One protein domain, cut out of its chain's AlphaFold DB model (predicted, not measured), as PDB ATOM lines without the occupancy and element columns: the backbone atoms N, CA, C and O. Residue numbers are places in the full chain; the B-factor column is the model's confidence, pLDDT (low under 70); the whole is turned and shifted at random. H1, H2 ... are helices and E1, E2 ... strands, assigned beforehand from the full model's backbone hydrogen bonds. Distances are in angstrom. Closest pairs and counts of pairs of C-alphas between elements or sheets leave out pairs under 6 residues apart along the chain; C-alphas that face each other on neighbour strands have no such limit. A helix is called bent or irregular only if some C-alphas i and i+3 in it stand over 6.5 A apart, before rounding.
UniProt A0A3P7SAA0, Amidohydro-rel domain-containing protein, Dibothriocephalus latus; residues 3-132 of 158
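Overview. This is residues 3 to 132 of the 158 residues of the protein "Amidohydro-rel domain-containing protein" of Dibothriocephalus latus (UniProt A0A3P7SAA0). This is a strongly twisted wall of five parallel strands, with H2, H4 and H5 over one face and short H3 packed on H5. H1 sits by the edge strand E1, while H6 lies off the ends of the strands, and residues 111 to 117 stick out before a long loop runs back to the other edge strand, E5. The printed part has 130 residues with six named helices and five named strands, in the order H1 E1 H2 E2 H3 H4 E3 H5 E4 H6 E5; the sheet's order is E1 E2 E3 E4 E5. The class is mixed, and the whole is compact, with a radius of gyration of the C-alphas of 15.4 A and spans of 47 by 33 by 26 A.

Along the chain. Find C-alpha 3 at (-27.429, 38.802, -18.664), where H1, residues 3 to 9, begins. Then come E1, residues 16 to 19, H2, residues 27 to 34, and E2, residues 40 to 46, 17.7 A long. H3, residues 52 to 56, is only just irregular, with C-alphas 52 and 55 6.6 A apart. H4, residues 58 to 70, begins at (-47.104, 20.064, -3.436) and is 18.7 A long. E3 is residues 74 to 77. H5, residues 80 to 92, is 19.6 A long and irregular, with C-alphas 81 and 84 7.4 A apart. E4, residues 98 to 101, and H6, residues 106 to 112, follow; E5, residues 128 to 131, ends at (-45.756, 32.268, -28.538).

Arrangement. Begin with the sheet, where these backbone N and O pairs of neighbour strands are within hydrogen-bond range: N 18 and O 42 across E1 and E2, 2.8 A; N 75 and O 43 across E2 and E3, 2.8 A; N 76 and O 99 across E3 and E4, 2.8 A; and N 100 and O 129 across E4 and E5, 2.8 A. Four strand-helix-strand units, parallel neighbour strands with helices between, have right-handed crossovers: E1 H2 E2, E2 H3 H4 E3, E3 H5 E4 and E4 H6 E5. H1, H2, H4 and H5 only graze the sheet; H3 and H6 are not on it. H4, with residues 63 to 67 alone, touches H2, at a shallow tilt of 25 degrees, the same way; their closest C-alphas, Arg 28 and Ala 66, are 6.8 A apart. H3 touches H5, closest at the C-alphas of Pro 52 and Gln 82, 4.5 A. H5 and H6 are close but not clearly touching, closest at the C-alphas of Pro 80 and Pro 106, 5.8 A. In H1, H2, H4 and H6 every O i to N i+4 pair is within hydrogen-bond range; H5 has 7 of 9, and H3 0 of 1 but 2 of 2 O i to N i+3 pairs.

Size, cuts and confidence. The C-alphas of Glu 9 and Ser 115 are the two farthest apart, 48.0 A. The printed part has no cut, and the link from H6 to E5, 15 residues, is long. Look for low confidence at residues 106 to 132, under pLDDT 70; the mean of the printed part is 83.4.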
ATOM      1  N   ILE A   3     -26.333  38.502 -17.732       80.81
ATOM      2  CA  ILE A   3     -27.429  38.802 -18.664       80.81
ATOM      3  C   ILE A   3     -28.127  40.139 -18.358       80.81
ATOM      4  O   ILE A   3     -28.571  40.822 -19.273       80.81
ATOM      5  N   SER A   4     -28.163  40.542 -17.086       84.81
ATOM      6  CA  SER A   4     -28.748  41.815 -16.648       84.81
ATOM      7  C   SER A   4     -27.924  42.999 -17.155       84.81
ATOM      8  O   SER A   4     -28.482  43.934 -17.714       84.81
ATOM      9  N   SER A   5     -26.590  42.898 -17.106       87.88
ATOM     10  CA  SER A   5     -25.704  43.936 -17.657       87.88
ATOM     11  C   SER A   5     -25.868  44.127 -19.168       87.88
ATOM     12  O   SER A   5     -25.706  45.235 -19.657       87.88
ATOM     13  N   ILE A   6     -26.234  43.077 -19.916       89.88
ATOM     14  CA  ILE A   6     -26.532  43.195 -21.354       89.88
ATOM     15  C   ILE A   6     -27.837  43.977 -21.562       89.88
ATOM     16  O   ILE A   6     -27.905  44.840 -22.432       89.88
ATOM     17  N   ALA A   7     -28.874  43.701 -20.765       88.19
ATOM     18  CA  ALA A   7     -30.130  44.450 -20.836       88.19
ATOM     19  C   ALA A   7     -29.957  45.923 -20.423       88.19
ATOM     20  O   ALA A   7     -30.609  46.797 -20.986       88.19
ATOM     21  N   GLU A   8     -29.043  46.200 -19.492       90.44
ATOM     22  CA  GLU A   8     -28.671  47.560 -19.094       90.44
ATOM     23  C   GLU A   8     -27.917  48.314 -20.199       90.44
ATOM     24  O   GLU A   8     -28.175  49.494 -20.435       90.44
ATOM     25  N   GLU A   9     -27.006  47.638 -20.904       92.56
ATOM     26  CA  GLU A   9     -26.183  48.239 -21.959       92.56
ATOM     27  C   GLU A   9     -26.985  48.555 -23.235       92.56
ATOM     28  O   GLU A   9     -26.743  49.568 -23.899       92.56
ATOM     29  N   TYR A  10     -27.963  47.714 -23.583       90.44
ATOM     30  CA  TYR A  10     -28.696  47.816 -24.843       90.44
ATOM     31  C   TYR A  10     -30.168  48.185 -24.638       90.44
ATOM     32  O   TYR A  10     -31.015  47.332 -24.392       90.44
ATOM     33  N   TYR A  11     -30.502  49.454 -24.886       86.69
ATOM     34  CA  TYR A  11     -31.847  50.033 -24.701       86.69
ATOM     35  C   TYR A  11     -32.999  49.338 -25.457       86.69
ATOM     36  O   TYR A  11     -34.164  49.561 -25.135       86.69
ATOM     37  N   PHE A  12     -32.711  48.540 -26.491       89.56
ATOM     38  CA  PHE A  12     -33.724  47.778 -27.232       89.56
ATOM     39  C   PHE A  12     -34.070  46.432 -26.574       89.56
ATOM     40  O   PHE A  12     -34.997  45.751 -27.014       89.56
ATOM     41  N   ILE A  13     -33.333  46.028 -25.536       88.69
ATOM     42  CA  ILE A  13     -33.616  44.838 -24.740       88.69
ATOM     43  C   ILE A  13     -34.537  45.253 -23.596       88.69
ATOM     44  O   ILE A  13     -34.137  45.953 -22.675       88.69
ATOM     45  N   ALA A  14     -35.787  44.795 -23.639       89.50
ATOM     46  CA  ALA A  14     -36.764  45.097 -22.591       89.50
ATOM     47  C   ALA A  14     -36.467  44.390 -21.252       89.50
ATOM     48  O   ALA A  14     -37.032  44.752 -20.225       89.50
ATOM     49  N   GLY A  15     -35.617  43.362 -21.273       92.88
ATOM     50  CA  GLY A  15     -35.233  42.563 -20.117       92.88
ATOM     51  C   GLY A  15     -34.901  41.125 -20.507       92.88
ATOM     52  O   GLY A  15     -34.778  40.800 -21.689       92.88
ATOM     53  N   TYR A  16     -34.776  40.253 -19.511       93.75
ATOM     54  CA  TYR A  16     -34.460  38.840 -19.691       93.75
ATOM     55  C   TYR A  16     -35.392  37.918 -18.895       93.75
ATOM     56  O   TYR A  16     -35.980  38.294 -17.878       93.75
ATOM     57  N   ILE A  17     -35.499  36.677 -19.368       94.25
ATOM     58  CA  ILE A  17     -36.169  35.591 -18.651       94.25
ATOM     59  C   ILE A  17     -35.113  34.876 -17.806       94.25
ATOM     60  O   ILE A  17     -34.160  34.307 -18.341       94.25
ATOM     61  N   GLY A  18     -35.259  34.938 -16.485       93.94
ATOM     62  CA  GLY A  18     -34.364  34.276 -15.544       93.94
ATOM     63  C   GLY A  18     -34.603  32.771 -15.497       93.94
ATOM     64  O   GLY A  18     -35.728  32.297 -15.649       93.94
ATOM     65  N   TRP A  19     -33.548  32.004 -15.247       93.44
ATOM     66  CA  TRP A  19     -33.676  30.578 -14.964       93.44
ATOM     67  C   TRP A  19     -33.903  30.370 -13.465       93.44
ATOM     68  O   TRP A  19     -33.164  30.929 -12.649       93.44
ATOM     69  N   ALA A  20     -34.905  29.574 -13.090       89.38
ATOM     70  CA  ALA A  20     -35.160  29.256 -11.689       89.38
ATOM     71  C   ALA A  20     -35.675  27.825 -11.527       89.38
ATOM     72  O   ALA A  20     -36.775  27.510 -11.974       89.38
ATOM     73  N   ASP A  21     -34.892  26.977 -10.858       92.69
ATOM     74  CA  ASP A  21     -35.286  25.598 -10.566       92.69
ATOM     75  C   ASP A  21     -36.479  25.537  -9.614       92.69
ATOM     76  O   ASP A  21     -36.361  25.832  -8.422       92.69
ATOM     77  N   ILE A  22     -37.629  25.134 -10.154       93.19
ATOM     78  CA  ILE A  22     -38.892  25.059  -9.419       93.19
ATOM     79  C   ILE A  22     -38.903  23.936  -8.372       93.19
ATOM     80  O   ILE A  22     -39.745  23.951  -7.474       93.19
ATOM     81  N   HIS A  23     -37.972  22.983  -8.453       93.00
ATOM     82  CA  HIS A  23     -37.818  21.901  -7.483       93.00
ATOM     83  C   HIS A  23     -36.967  22.285  -6.283       93.00
ATOM     84  O   HIS A  23     -36.927  21.536  -5.308       93.00
ATOM     85  N   ASP A  24     -36.262  23.409  -6.340       93.38
ATOM     86  CA  ASP A  24     -35.210  23.659  -5.374       93.38
ATOM     87  C   ASP A  24     -35.742  24.089  -3.992       93.38
ATOM     88  O   ASP A  24     -36.468  25.087  -3.891       93.38
ATOM     89  N   PRO A  25     -35.258  23.428  -2.917       91.38
ATOM     90  CA  PRO A  25     -35.135  23.889  -1.549       91.38
ATOM     91  C   PRO A  25     -35.482  25.340  -1.242       91.38
ATOM     92  O   PRO A  25     -36.426  25.707  -0.545       91.38
ATOM     93  N   GLY A  26     -34.580  26.170  -1.764       94.44
ATOM     94  CA  GLY A  26     -34.475  27.601  -1.520       94.44
ATOM     95  C   GLY A  26     -35.096  28.450  -2.623       94.44
ATOM     96  O   GLY A  26     -34.726  29.615  -2.764       94.44
ATOM     97  N   PHE A  27     -35.987  27.890  -3.454       96.12
ATOM     98  CA  PHE A  27     -36.610  28.597  -4.577       96.12
ATOM     99  C   PHE A  27     -37.150  29.967  -4.162       96.12
ATOM    100  O   PHE A  27     -36.861  30.959  -4.819       96.12
ATOM    101  N   ARG A  28     -37.866  30.052  -3.037       95.19
ATOM    102  CA  ARG A  28     -38.477  31.305  -2.568       95.19
ATOM    103  C   ARG A  28     -37.458  32.387  -2.218       95.19
ATOM    104  O   ARG A  28     -37.709  33.559  -2.481       95.19
ATOM    105  N   ASP A  29     -36.316  32.022  -1.647       95.19
ATOM    106  CA  ASP A  29     -35.272  32.996  -1.307       95.19
ATOM    107  C   ASP A  29     -34.476  33.426  -2.542       95.19
ATOM    108  O   ASP A  29     -34.148  34.608  -2.696       95.19
ATOM    109  N   ARG A  30     -34.266  32.508  -3.495       94.44
ATOM    110  CA  ARG A  30     -33.755  32.875  -4.821       94.44
ATOM    111  C   ARG A  30     -34.723  33.761  -5.587       94.44
ATOM    112  O   ARG A  30     -34.277  34.736  -6.176       94.44
ATOM    113  N   LEU A  31     -36.022  33.478  -5.537       95.94
ATOM    114  CA  LEU A  31     -37.056  34.298  -6.158       95.94
ATOM    115  C   LEU A  31     -36.987  35.730  -5.620       95.94
ATOM    116  O   LEU A  31     -36.886  36.657  -6.413       95.94
ATOM    117  N   LYS A  32     -36.936  35.920  -4.294       94.88
ATOM    118  CA  LYS A  32     -36.749  37.254  -3.693       94.88
ATOM    119  C   LYS A  32     -35.490  37.946  -4.212       94.88
ATOM    120  O   LYS A  32     -35.540  39.122  -4.541       94.88
ATOM    121  N   THR A  33     -34.378  37.213  -4.301       94.00
ATOM    122  CA  THR A  33     -33.111  37.750  -4.822       94.00
ATOM    123  C   THR A  33     -33.239  38.195  -6.281       94.00
ATOM    124  O   THR A  33     -32.781  39.274  -6.638       94.00
ATOM    125  N   LEU A  34     -33.886  37.379  -7.116       94.06
ATOM    126  CA  LEU A  34     -34.120  37.661  -8.531       94.06
ATOM    127  C   LEU A  34     -35.009  38.896  -8.728       94.06
ATOM    128  O   LEU A  34     -34.725  39.706  -9.603       94.06
ATOM    129  N   MET A  35     -36.027  39.086  -7.883       95.12
ATOM    130  CA  MET A  35     -36.945  40.230  -7.976       95.12
ATOM    131  C   MET A  35     -36.291  41.599  -7.714       95.12
ATOM    132  O   MET A  35     -36.920  42.618  -7.987       95.12
ATOM    133  N   PHE A  36     -35.054  41.655  -7.204       94.75
ATOM    134  CA  PHE A  36     -34.307  42.916  -7.097       94.75
ATOM    135  C   PHE A  36     -33.734  43.400  -8.434       94.75
ATOM    136  O   PHE A  36     -33.305  44.549  -8.523       94.75
ATOM    137  N   ASP A  37     -33.698  42.544  -9.456       94.81
ATOM    138  CA  ASP A  37     -33.183  42.899 -10.772       94.81
ATOM    139  C   ASP A  37     -34.278  43.570 -11.619       94.81
ATOM    140  O   ASP A  37     -35.260  42.912 -11.975       94.81
ATOM    141  N   PRO A  38     -34.135  44.860 -11.981       93.00
ATOM    142  CA  PRO A  38     -35.162  45.581 -12.730       93.00
ATOM    143  C   PRO A  38     -35.339  45.066 -14.165       93.00
ATOM    144  O   PRO A  38     -36.363  45.350 -14.782       93.00
ATOM    145  N   PHE A  39     -34.371  44.311 -14.698       94.56
ATOM    146  CA  PHE A  39     -34.436  43.746 -16.046       94.56
ATOM    147  C   PHE A  39     -35.019  42.328 -16.077       94.56
ATOM    148  O   PHE A  39     -35.155  41.751 -17.157       94.56
ATOM    149  N   LEU A  40     -35.380  41.745 -14.931       95.56
ATOM    150  CA  LEU A  40     -36.061  40.455 -14.895       95.56
ATOM    151  C   LEU A  40     -37.526  40.616 -15.325       95.56
ATOM    152  O   LEU A  40     -38.340  41.189 -14.604       95.56
ATOM    153  N   VAL A  41     -37.887  40.047 -16.477       95.38
ATOM    154  CA  VAL A  41     -39.255  40.137 -17.029       95.38
ATOM    155  C   VAL A  41     -40.036  38.825 -16.962       95.38
ATOM    156  O   VAL A  41     -41.215  38.781 -17.312       95.38
ATOM    157  N   GLY A  42     -39.404  37.748 -16.504       95.31
ATOM    158  CA  GLY A  42     -40.033  36.439 -16.385       95.31
ATOM    159  C   GLY A  42     -39.088  35.389 -15.821       95.31
ATOM    160  O   GLY A  42     -37.890  35.627 -15.681       95.31
ATOM    161  N   LEU A  43     -39.633  34.212 -15.532       96.44
ATOM    162  CA  LEU A  43     -38.881  33.035 -15.099       96.44
ATOM    163  C   LEU A  43     -39.145  31.855 -16.023       96.44
ATOM    164  O   LEU A  43     -40.236  31.740 -16.571       96.44
ATOM    165  N   ARG A  44     -38.173  30.956 -16.156       95.38
ATOM    166  CA  ARG A  44     -38.308  29.714 -16.920       95.38
ATOM    167  C   ARG A  44     -37.609  28.559 -16.227       95.38
ATOM    168  O   ARG A  44     -36.510  28.711 -15.692       95.38
ATOM    169  N   TYR A  45     -38.221  27.390 -16.344       94.75
ATOM    170  CA  TYR A  45     -37.591  26.104 -16.092       94.75
ATOM    171  C   TYR A  45     -38.124  25.089 -17.102       94.75
ATOM    172  O   TYR A  45     -39.318  25.096 -17.409       94.75
ATOM    173  N   ASP A  46     -37.241  24.259 -17.650       93.31
ATOM    174  CA  ASP A  46     -37.627  23.230 -18.612       93.31
ATOM    175  C   ASP A  46     -38.166  22.001 -17.875       93.31
ATOM    176  O   ASP A  46     -37.421  21.268 -17.227       93.31
ATOM    177  N   LEU A  47     -39.476  21.790 -17.980       93.25
ATOM    178  CA  LEU A  47     -40.191  20.662 -17.392       93.25
ATOM    179  C   LEU A  47     -40.545  19.589 -18.430       93.25
ATOM    180  O   LEU A  47     -41.179  18.594 -18.079       93.25
ATOM    181  N   SER A  48     -40.142  19.755 -19.692       89.62
ATOM    182  CA  SER A  48     -40.590  18.915 -20.808       89.62
ATOM    183  C   SER A  48     -40.226  17.437 -20.666       89.62
ATOM    184  O   SER A  48     -40.981  16.570 -21.103       89.62
ATOM    185  N   ASN A  49     -39.105  17.141 -20.008       89.06
ATOM    186  CA  ASN A  49     -38.621  15.776 -19.796       89.06
ATOM    187  C   ASN A  49     -39.126  15.138 -18.491       89.06
ATOM    188  O   ASN A  49     -38.753  14.009 -18.170       89.06
ATOM    189  N   PHE A  50     -39.972  15.838 -17.731       92.38
ATOM    190  CA  PHE A  50     -40.528  15.339 -16.478       92.38
ATOM    191  C   PHE A  50     -41.870  14.621 -16.695       92.38
ATOM    192  O   PHE A  50     -42.546  14.772 -17.720       92.38
ATOM    193  N   SER A  51     -42.275  13.838 -15.689       92.88
ATOM    194  CA  SER A  51     -43.625  13.262 -15.603       92.88
ATOM    195  C   SER A  51     -44.699  14.370 -15.650       92.88
ATOM    196  O   SER A  51     -44.440  15.470 -15.155       92.88
ATOM    197  N   PRO A  52     -45.918  14.127 -16.177       87.19
ATOM    198  CA  PRO A  52     -47.043  15.062 -16.047       87.19
ATOM    199  C   PRO A  52     -47.322  15.490 -14.606       87.19
ATOM    200  O   PRO A  52     -47.614  16.659 -14.355       87.19
ATOM    201  N   ASP A  53     -47.146  14.562 -13.663       93.12
ATOM    202  CA  ASP A  53     -47.426  14.770 -12.242       93.12
ATOM    203  C   ASP A  53     -46.488  15.794 -11.591       93.12
ATOM    204  O   ASP A  53     -46.752  16.245 -10.479       93.12
ATOM    205  N   VAL A  54     -45.416  16.210 -12.282       94.69
ATOM    206  CA  VAL A  54     -44.461  17.212 -11.789       94.69
ATOM    207  C   VAL A  54     -45.150  18.512 -11.365       94.69
ATOM    208  O   VAL A  54     -44.762  19.122 -10.373       94.69
ATOM    209  N   LEU A  55     -46.220  18.900 -12.069       92.69
ATOM    210  CA  LEU A  55     -47.006  20.105 -11.786       92.69
ATOM    211  C   LEU A  55     -47.996  19.930 -10.621       92.69
ATOM    212  O   LEU A  55     -48.612  20.904 -10.200       92.69
ATOM    213  N   LEU A  56     -48.170  18.705 -10.115       92.50
ATOM    214  CA  LEU A  56     -49.037  18.385  -8.975       92.50
ATOM    215  C   LEU A  56     -48.256  18.190  -7.675       92.50
ATOM    216  O   LEU A  56     -48.873  18.081  -6.613       92.50
ATOM    217  N   ILE A  57     -46.921  18.145  -7.742       95.12
ATOM    218  CA  ILE A  57     -46.060  18.025  -6.564       95.12
ATOM    219  C   ILE A  57     -46.342  19.218  -5.631       95.12
ATOM    220  O   ILE A  57     -46.219  20.365  -6.076       95.12
ATOM    221  N   PRO A  58     -46.714  18.992  -4.354       95.00
ATOM    222  CA  PRO A  58     -47.104  20.064  -3.436       95.00
ATOM    223  C   PRO A  58     -46.062  21.177  -3.298       95.00
ATOM    224  O   PRO A  58     -46.413  22.353  -3.245       95.00
ATOM    225  N   GLU A  59     -44.777  20.827  -3.278       94.81
ATOM    226  CA  GLU A  59     -43.674  21.782  -3.190       94.81
ATOM    227  C   GLU A  59     -43.573  22.657  -4.449       94.81
ATOM    228  O   GLU A  59     -43.420  23.875  -4.343       94.81
ATOM    229  N   VAL A  60     -43.731  22.057  -5.634       95.69
ATOM    230  CA  VAL A  60     -43.732  22.762  -6.929       95.69
ATOM    231  C   VAL A  60     -44.926  23.710  -7.015       95.69
ATOM    232  O   VAL A  60     -44.778  24.881  -7.364       95.69
ATOM    233  N   ASP A  61     -46.110  23.243  -6.628       94.81
ATOM    234  CA  ASP A  61     -47.323  24.056  -6.570       94.81
ATOM    235  C   ASP A  61     -47.182  25.249  -5.610       94.81
ATOM    236  O   ASP A  61     -47.558  26.379  -5.933       94.81
ATOM    237  N   ALA A  62     -46.571  25.027  -4.448       95.88
ATOM    238  CA  ALA A  62     -46.322  26.083  -3.480       95.88
ATOM    239  C   ALA A  62     -45.260  27.092  -3.961       95.88
ATOM    240  O   ALA A  62     -45.242  28.234  -3.488       95.88
ATOM    241  N   ASN A  63     -44.385  26.701  -4.889       96.94
ATOM    242  CA  ASN A  63     -43.461  27.605  -5.572       96.94
ATOM    243  C   ASN A  63     -44.165  28.408  -6.678       96.94
ATOM    244  O   ASN A  63     -43.924  29.611  -6.787       96.94
ATOM    245  N   PHE A  64     -45.119  27.818  -7.406       96.31
ATOM    246  CA  PHE A  64     -45.995  28.568  -8.316       96.31
ATOM    247  C   PHE A  64     -46.854  29.609  -7.593       96.31
ATOM    248  O   PHE A  64     -46.994  30.727  -8.088       96.31
ATOM    249  N   SER A  65     -47.337  29.306  -6.386       96.44
ATOM    250  CA  SER A  65     -48.020  30.305  -5.554       96.44
ATOM    251  C   SER A  65     -47.101  31.481  -5.190       96.44
ATOM    252  O   SER A  65     -47.523  32.635  -5.209       96.44
ATOM    253  N   ALA A  66     -45.820  31.219  -4.909       97.06
ATOM    254  CA  ALA A  66     -44.851  32.282  -4.635       97.06
ATOM    255  C   ALA A  66     -44.582  33.152  -5.876       97.06
ATOM    256  O   ALA A  66     -44.494  34.372  -5.756       97.06
ATOM    257  N   ILE A  67     -44.504  32.545  -7.066       96.94
ATOM    258  CA  ILE A  67     -44.389  33.271  -8.341       96.94
ATOM    259  C   ILE A  67     -45.620  34.159  -8.567       96.94
ATOM    260  O   ILE A  67     -45.475  35.342  -8.874       96.94
ATOM    261  N   GLU A  68     -46.826  33.618  -8.357       95.88
ATOM    262  CA  GLU A  68     -48.085  34.362  -8.475       95.88
ATOM    263  C   GLU A  68     -48.096  35.598  -7.562       95.88
ATOM    264  O   GLU A  68     -48.467  36.687  -8.002       95.88
ATOM    265  N   GLN A  69     -47.636  35.453  -6.315       96.62
ATOM    266  CA  GLN A  69     -47.549  36.554  -5.349       96.62
ATOM    267  C   GLN A  69     -46.580  37.658  -5.783       96.62
ATOM    268  O   GLN A  69     -46.849  38.829  -5.523       96.62
ATOM    269  N   GLN A  70     -45.476  37.307  -6.448       96.00
ATOM    270  CA  GLN A  70     -44.543  38.289  -7.017       96.00
ATOM    271  C   GLN A  70     -45.051  38.890  -8.339       96.00
ATOM    272  O   GLN A  70     -44.508  39.884  -8.814       96.00
ATOM    273  N   GLY A  71     -46.081  38.299  -8.953       94.00
ATOM    274  CA  GLY A  71     -46.671  38.773 -10.207       94.00
ATOM    275  C   GLY A  71     -45.755  38.647 -11.430       94.00
ATOM    276  O   GLY A  71     -46.078  39.212 -12.485       94.00
ATOM    277  N   VAL A  72     -44.639  37.920 -11.296       94.38
ATOM    278  CA  VAL A  72     -43.669  37.681 -12.370       94.38
ATOM    279  C   VAL A  72     -44.188  36.575 -13.300       94.38
ATOM    280  O   VAL A  72     -44.641  35.535 -12.815       94.38
ATOM    281  N   PRO A  73     -44.186  36.772 -14.630       94.56
ATOM    282  CA  PRO A  73     -44.596  35.735 -15.569       94.56
ATOM    283  C   PRO A  73     -43.711  34.490 -15.494       94.56
ATOM    284  O   PRO A  73     -42.498  34.592 -15.307       94.56
ATOM    285  N   PHE A  74     -44.312  33.322 -15.713       94.94
ATOM    286  CA  PHE A  74     -43.586  32.064 -15.848       94.94
ATOM    287  C   PHE A  74     -43.727  31.516 -17.269       94.94
ATOM    288  O   PHE A  74     -44.832  31.234 -17.738       94.94
ATOM    289  N   ASP A  75     -42.596  31.374 -17.948       93.44
ATOM    290  CA  ASP A  75     -42.452  30.707 -19.233       93.44
ATOM    291  C   ASP A  75     -42.464  29.189 -19.018       93.44
ATOM    292  O   ASP A  75     -41.474  28.567 -18.624       93.44
ATOM    293  N   LEU A  76     -43.642  28.598 -19.209       92.12
ATOM    294  CA  LEU A  76     -43.932  27.195 -18.974       92.12
ATOM    295  C   LEU A  76     -43.482  26.365 -20.180       92.12
ATOM    296  O   LEU A  76     -44.217  26.189 -21.157       92.12
ATOM    297  N   MET A  77     -42.262  25.841 -20.089       91.75
ATOM    298  CA  MET A  77     -41.691  24.917 -21.062       91.75
ATOM    299  C   MET A  77     -42.023  23.475 -20.677       91.75
ATOM    300  O   MET A  77     -41.414  22.900 -19.780       91.75
ATOM    301  N   ILE A  78     -43.024  22.911 -21.351       90.12
ATOM    302  CA  ILE A  78     -43.568  21.571 -21.109       90.12
ATOM    303  C   ILE A  78     -43.817  20.835 -22.427       90.12
ATOM    304  O   ILE A  78     -43.906  21.455 -23.488       90.12
ATOM    305  N   GLY A  79     -43.969  19.515 -22.345       86.31
ATOM    306  CA  GLY A  79     -44.411  18.681 -23.458       86.31
ATOM    307  C   GLY A  79     -45.937  18.509 -23.532       86.31
ATOM    308  O   GLY A  79     -46.657  18.802 -22.568       86.31
ATOM    309  N   PRO A  80     -46.451  17.956 -24.649       83.06
ATOM    310  CA  PRO A  80     -47.883  17.731 -24.861       83.06
ATOM    311  C   PRO A  80     -48.553  16.871 -23.778       83.06
ATOM    312  O   PRO A  80     -49.697  17.122 -23.402       83.06
ATOM    313  N   HIS A  81     -47.831  15.890 -23.221       84.56
ATOM    314  CA  HIS A  81     -48.313  14.991 -22.161       84.56
ATOM    315  C   HIS A  81     -48.639  15.713 -20.846       84.56
ATOM    316  O   HIS A  81     -49.350  15.164 -20.008       84.56
ATOM    317  N   GLN A  82     -48.154  16.943 -20.663       89.56
ATOM    318  CA  GLN A  82     -48.316  17.723 -19.435       89.56
ATOM    319  C   GLN A  82     -49.409  18.798 -19.563       89.56
ATOM    320  O   GLN A  82     -49.790  19.400 -18.560       89.56
ATOM    321  N   LEU A  83     -49.972  19.023 -20.760       86.94
ATOM    322  CA  LEU A  83     -50.931  20.109 -21.022       86.94
ATOM    323  C   LEU A  83     -52.170  20.056 -20.125       86.94
ATOM    324  O   LEU A  83     -52.593  21.079 -19.589       86.94
ATOM    325  N   LYS A  84     -52.712  18.856 -19.880       85.81
ATOM    326  CA  LYS A  84     -53.840  18.684 -18.955       85.81
ATOM    327  C   LYS A  84     -53.497  19.213 -17.560       85.81
ATOM    328  O   LYS A  84     -54.317  19.885 -16.942       85.81
ATOM    329  N   HIS A  85     -52.291  18.939 -17.072       90.19
ATOM    330  CA  HIS A  85     -51.844  19.360 -15.744       90.19
ATOM    331  C   HIS A  85     -51.516  20.857 -15.718       90.19
ATOM    332  O   HIS A  85     -51.844  21.539 -14.751       90.19
ATOM    333  N   ALA A  86     -50.997  21.404 -16.819       89.94
ATOM    334  CA  ALA A  86     -50.834  22.844 -16.990       89.94
ATOM    335  C   ALA A  86     -52.171  23.595 -16.900       89.94
ATOM    336  O   ALA A  86     -52.245  24.634 -16.247       89.94
ATOM    337  N   CYS A  87     -53.253  23.053 -17.469       87.25
ATOM    338  CA  CYS A  87     -54.583  23.632 -17.273       87.25
ATOM    339  C   CYS A  87     -55.008  23.645 -15.799       87.25
ATOM    340  O   CYS A  87     -55.599  24.621 -15.342       87.25
ATOM    341  N   HIS A  88     -54.720  22.571 -15.053       88.75
ATOM    342  CA  HIS A  88     -55.055  22.493 -13.627       88.75
ATOM    343  C   HIS A  88     -54.269  23.538 -12.830       88.75
ATOM    344  O   HIS A  88     -54.846  24.214 -11.981       88.75
ATOM    345  N   LEU A  89     -52.987  23.730 -13.157       91.31
ATOM    346  CA  LEU A  89     -52.161  24.792 -12.586       91.31
ATOM    347  C   LEU A  89     -52.774  26.179 -12.849       91.31
ATOM    348  O   LEU A  89     -52.966  26.952 -11.914       91.31
ATOM    349  N   ALA A  90     -53.148  26.469 -14.099       90.12
ATOM    350  CA  ALA A  90     -53.762  27.743 -14.483       90.12
ATOM    351  C   ALA A  90     -55.132  27.984 -13.820       90.12
ATOM    352  O   ALA A  90     -55.500  29.125 -13.546       90.12
ATOM    353  N   TYR A  91     -55.897  26.918 -13.562       88.62
ATOM    354  CA  TYR A  91     -57.157  26.995 -12.821       88.62
ATOM    355  C   TYR A  91     -56.925  27.291 -11.335       88.62
ATOM    356  O   TYR A  91     -57.637  28.099 -10.740       88.62
ATOM    357  N   LYS A  92     -55.920  26.642 -10.738       91.50
ATOM    358  CA  LYS A  92     -55.604  26.754  -9.312       91.50
ATOM    359  C   LYS A  92     -54.961  28.092  -8.938       91.50
ATOM    360  O   LYS A  92     -55.244  28.600  -7.856       91.50
ATOM    361  N   HIS A  93     -54.153  28.671  -9.829       93.12
ATOM    362  CA  HIS A  93     -53.451  29.947  -9.632       93.12
ATOM    363  C   HIS A  93     -53.963  30.997 -10.636       93.12
ATOM    364  O   HIS A  93     -53.319  31.264 -11.652       93.12
ATOM    365  N   PRO A  94     -55.160  31.576 -10.419       88.75
ATOM    366  CA  PRO A  94     -55.838  32.401 -11.421       88.75
ATOM    367  C   PRO A  94     -55.156  33.746 -11.715       88.75
ATOM    368  O   PRO A  94     -55.514  34.389 -12.707       88.75
ATOM    369  N   LYS A  95     -54.229  34.208 -10.866       90.50
ATOM    370  CA  LYS A  95     -53.446  35.442 -11.061       90.50
ATOM    371  C   LYS A  95     -52.048  35.156 -11.619       90.50
ATOM    372  O   LYS A  95     -51.359  36.102 -12.007       90.50
ATOM    373  N   LEU A  96     -51.630  33.890 -11.684       93.19
ATOM    374  CA  LEU A  96     -50.352  33.492 -12.260       93.19
ATOM    375  C   LEU A  96     -50.370  33.728 -13.773       93.19
ATOM    376  O   LEU A  96     -51.202  33.187 -14.502       93.19
ATOM    377  N   LYS A  97     -49.426  34.536 -14.257       91.75
ATOM    378  CA  LYS A  97     -49.244  34.783 -15.689       91.75
ATOM    379  C   LYS A  97     -48.398  33.656 -16.273       91.75
ATOM    380  O   LYS A  97     -47.192  33.611 -16.039       91.75
ATOM    381  N   LEU A  98     -49.030  32.761 -17.024       91.06
ATOM    382  CA  LEU A  98     -48.356  31.643 -17.678       91.06
ATOM    383  C   LEU A  98     -48.151  31.943 -19.159       91.06
ATOM    384  O   LEU A  98     -49.089  32.293 -19.876       91.06
ATOM    385  N   VAL A  99     -46.922  31.765 -19.627       89.94
ATOM    386  CA  VAL A  99     -46.592  31.781 -21.049       89.94
ATOM    387  C   VAL A  99     -46.365  30.335 -21.475       89.94
ATOM    388  O   VAL A  99     -45.465  29.685 -20.961       89.94
ATOM    389  N   LEU A 100     -47.195  29.791 -22.363       87.81
ATOM    390  CA  LEU A 100     -47.013  28.432 -22.865       87.81
ATOM    391  C   LEU A 100     -45.961  28.438 -23.974       87.81
ATOM    392  O   LEU A 100     -46.214  28.889 -25.098       87.81
ATOM    393  N   ASN A 101     -44.789  27.906 -23.652       85.50
ATOM    394  CA  ASN A 101     -43.653  27.903 -24.550       85.50
ATOM    395  C   ASN A 101     -43.883  26.993 -25.763       85.50
ATOM    396  O   ASN A 101     -44.321  25.855 -25.599       85.50
ATOM    397  N   HIS A 102     -43.600  27.472 -26.979       82.94
ATOM    398  CA  HIS A 102     -43.757  26.703 -28.226       82.94
ATOM    399  C   HIS A 102     -45.118  25.989 -28.358       82.94
ATOM    400  O   HIS A 102     -45.201  24.907 -28.937       82.94
ATOM    401  N   CYS A 103     -46.189  26.566 -27.803       78.81
ATOM    402  CA  CYS A 103     -47.516  25.939 -27.731       78.81
ATOM    403  C   CYS A 103     -47.541  24.564 -27.021       78.81
ATOM    404  O   CYS A 103     -48.422  23.756 -27.308       78.81
ATOM    405  N   GLY A 104     -46.584  24.270 -26.134       75.75
ATOM    406  CA  GLY A 104     -46.419  22.958 -25.498       75.75
ATOM    407  C   GLY A 104     -45.692  21.934 -26.374       75.75
ATOM    408  O   GLY A 104     -45.961  20.742 -26.267       75.75
ATOM    409  N   MET A 105     -44.836  22.401 -27.291       74.19
ATOM    410  CA  MET A 105     -44.019  21.593 -28.212       74.19
ATOM    411  C   MET A 105     -44.766  20.473 -28.982       74.19
ATOM    412  O   MET A 105     -44.237  19.368 -29.123       74.19
ATOM    413  N   PRO A 106     -45.972  20.705 -29.546       65.69
ATOM    414  CA  PRO A 106     -46.736  19.642 -30.202       65.69
ATOM    415  C   PRO A 106     -46.042  19.096 -31.458       65.69
ATOM    416  O   PRO A 106     -46.067  17.895 -31.704       65.69
ATOM    417  N   VAL A 107     -45.371  19.949 -32.242       61.69
ATOM    418  CA  VAL A 107     -44.780  19.553 -33.534       61.69
ATOM    419  C   VAL A 107     -43.481  18.763 -33.371       61.69
ATOM    420  O   VAL A 107     -43.274  17.789 -34.088       61.69
ATOM    421  N   GLU A 108     -42.618  19.141 -32.427       59.28
ATOM    422  CA  GLU A 108     -41.349  18.437 -32.185       59.28
ATOM    423  C   GLU A 108     -41.585  17.009 -31.681       59.28
ATOM    424  O   GLU A 108     -40.924  16.065 -32.121       59.28
ATOM    425  N   VAL A 109     -42.594  16.825 -30.827       58.75
ATOM    426  CA  VAL A 109     -42.995  15.499 -30.345       58.75
ATOM    427  C   VAL A 109     -43.649  14.677 -31.457       58.75
ATOM    428  O   VAL A 109     -43.304  13.509 -31.626       58.75
ATOM    429  N   MET A 110     -44.528  15.268 -32.273       54.81
ATOM    430  CA  MET A 110     -45.132  14.560 -33.413       54.81
ATOM    431  C   MET A 110     -44.099  14.155 -34.477       54.81
ATOM    432  O   MET A 110     -44.226  13.086 -35.070       54.81
ATOM    433  N   ALA A 111     -43.064  14.970 -34.702       58.28
ATOM    434  CA  ALA A 111     -41.997  14.667 -35.657       58.28
ATOM    435  C   ALA A 111     -41.072  13.532 -35.185       58.28
ATOM    436  O   ALA A 111     -40.525  12.801 -36.007       58.28
ATOM    437  N   THR A 112     -40.899  13.372 -33.870       56.38
ATOM    438  CA  THR A 112     -39.996  12.370 -33.277       56.38
ATOM    439  C   THR A 112     -40.711  11.094 -32.818       56.38
ATOM    440  O   THR A 112     -40.069  10.052 -32.694       56.38
ATOM    441  N   GLN A 113     -42.032  11.131 -32.598       54.19
ATOM    442  CA  GLN A 113     -42.857   9.985 -32.178       54.19
ATOM    443  C   GLN A 113     -44.192   9.922 -32.957       54.19
ATOM    444  O   GLN A 113     -45.263  10.080 -32.365       54.19
ATOM    445  N   PRO A 114     -44.167   9.647 -34.277       47.28
ATOM    446  CA  PRO A 114     -45.339   9.752 -35.158       47.28
ATOM    447  C   PRO A 114     -46.491   8.781 -34.838       47.28
ATOM    448  O   PRO A 114     -47.602   8.976 -35.322       47.28
ATOM    449  N   SER A 115     -46.262   7.743 -34.024       42.41
ATOM    450  CA  SER A 115     -47.294   6.778 -33.612       42.41
ATOM    451  C   SER A 115     -48.085   7.186 -32.365       42.41
ATOM    452  O   SER A 115     -49.088   6.545 -32.052       42.41
ATOM    453  N   LYS A 116     -47.672   8.237 -31.641       45.25
ATOM    454  CA  LYS A 116     -48.433   8.755 -30.497       45.25
ATOM    455  C   LYS A 116     -49.410   9.826 -30.961       45.25
ATOM    456  O   LYS A 116     -49.049  10.993 -31.106       45.25
ATOM    457  N   SER A 117     -50.675   9.448 -31.118       40.50
ATOM    458  CA  SER A 117     -51.774  10.412 -31.140       40.50
ATOM    459  C   SER A 117     -51.834  11.106 -29.778       40.50
ATOM    460  O   SER A 117     -52.242  10.497 -28.789       40.50
ATOM    461  N   THR A 118     -51.385  12.358 -29.704       44.34
ATOM    462  CA  THR A 118     -51.601  13.175 -28.508       44.34
ATOM    463  C   THR A 118     -52.815  14.052 -28.752       44.34
ATOM    464  O   THR A 118     -52.769  14.955 -29.585       44.34
ATOM    465  N   GLU A 119     -53.908  13.782 -28.040       43.72
ATOM    466  CA  GLU A 119     -55.030  14.713 -27.979       43.72
ATOM    467  C   GLU A 119     -54.572  15.977 -27.248       43.72
ATOM    468  O   GLU A 119     -54.407  16.007 -26.027       43.72
ATOM    469  N   VAL A 120     -54.329  17.036 -28.015       45.88
ATOM    470  CA  VAL A 120     -54.012  18.360 -27.483       45.88
ATOM    471  C   VAL A 120     -55.327  19.005 -27.053       45.88
ATOM    472  O   VAL A 120     -55.943  19.766 -27.793       45.88
ATOM    473  N   SER A 121     -55.783  18.681 -25.845       43.78
ATOM    474  CA  SER A 121     -56.864  19.427 -25.202       43.78
ATOM    475  C   SER A 121     -56.296  20.741 -24.669       43.78
ATOM    476  O   SER A 121     -55.738  20.787 -23.571       43.78
ATOM    477  N   VAL A 122     -56.390  21.813 -25.458       48.41
ATOM    478  CA  VAL A 122     -56.138  23.168 -24.955       48.41
ATOM    479  C   VAL A 122     -57.371  23.577 -24.164       48.41
ATOM    480  O   VAL A 122     -58.438  23.778 -24.737       48.41
ATOM    481  N   CYS A 123     -57.252  23.660 -22.842       46.69
ATOM    482  CA  CYS A 123     -58.358  24.148 -22.031       46.69
ATOM    483  C   CYS A 123     -58.631  25.615 -22.369       46.69
ATOM    484  O   CYS A 123     -57.695  26.409 -22.483       46.69
ATOM    485  N   GLU A 124     -59.913  25.960 -22.490       50.66
ATOM    486  CA  GLU A 124     -60.414  27.321 -22.687       50.66
ATOM    487  C   GLU A 124     -60.099  28.187 -21.461       50.66
ATOM    488  O   GLU A 124     -60.928  28.448 -20.593       50.66
ATOM    489  N   LEU A 125     -58.851  28.613 -21.345       49.47
ATOM    490  CA  LEU A 125     -58.414  29.566 -20.349       49.47
ATOM    491  C   LEU A 125     -57.681  30.647 -21.126       49.47
ATOM    492  O   LEU A 125     -56.558  30.431 -21.578       49.47
ATOM    493  N   GLY A 126     -58.298  31.824 -21.257       47.88
ATOM    494  CA  GLY A 126     -57.678  33.047 -21.792       47.88
ATOM    495  C   GLY A 126     -56.530  33.582 -20.917       47.88
ATOM    496  O   GLY A 126     -56.429  34.784 -20.695       47.88
ATOM    497  N   ARG A 127     -55.724  32.680 -20.346       60.69
ATOM    498  CA  ARG A 127     -54.719  32.883 -19.298       60.69
ATOM    499  C   ARG A 127     -53.339  32.364 -19.692       60.69
ATOM    500  O   ARG A 127     -52.370  32.682 -19.011       60.69
ATOM    501  N   PHE A 128     -53.250  31.586 -20.768       58.19
ATOM    502  CA  PHE A 128     -51.975  31.290 -21.402       58.19
ATOM    503  C   PHE A 128     -51.678  32.349 -22.451       58.19
ATOM    504  O   PHE A 128     -52.468  32.571 -23.366       58.19
ATOM    505  N   TYR A 129     -50.506  32.959 -22.343       63.19
ATOM    506  CA  TYR A 129     -49.897  33.650 -23.465       63.19
ATOM    507  C   TYR A 129     -49.139  32.607 -24.277       63.19
ATOM    508  O   TYR A 129     -48.258  31.935 -23.756       63.19
ATOM    509  N   VAL A 130     -49.489  32.422 -25.541       57.25
ATOM    510  CA  VAL A 130     -48.795  31.461 -26.405       57.25
ATOM    511  C   VAL A 130     -47.847  32.232 -27.301       57.25
ATOM    512  O   VAL A 130     -48.263  33.217 -27.894       57.25
ATOM    513  N   TYR A 131     -46.602  31.788 -27.450       54.28
ATOM    514  CA  TYR A 131     -45.756  32.268 -28.538       54.28
ATOM    515  C   TYR A 131     -45.085  31.094 -29.243       54.28
ATOM    516  O   TYR A 131     -44.679  30.104 -28.629       54.28
ATOM    517  N   ARG A 132     -44.988  31.202 -30.569       50.31
ATOM    518  CA  ARG A 132     -44.319  30.225 -31.422       50.31
ATOM    519  C   ARG A 132     -43.214  30.932 -32.179       50.31
ATOM    520  O   ARG A 132     -43.476  31.885 -32.907       50.31
TER     521      ARG A 132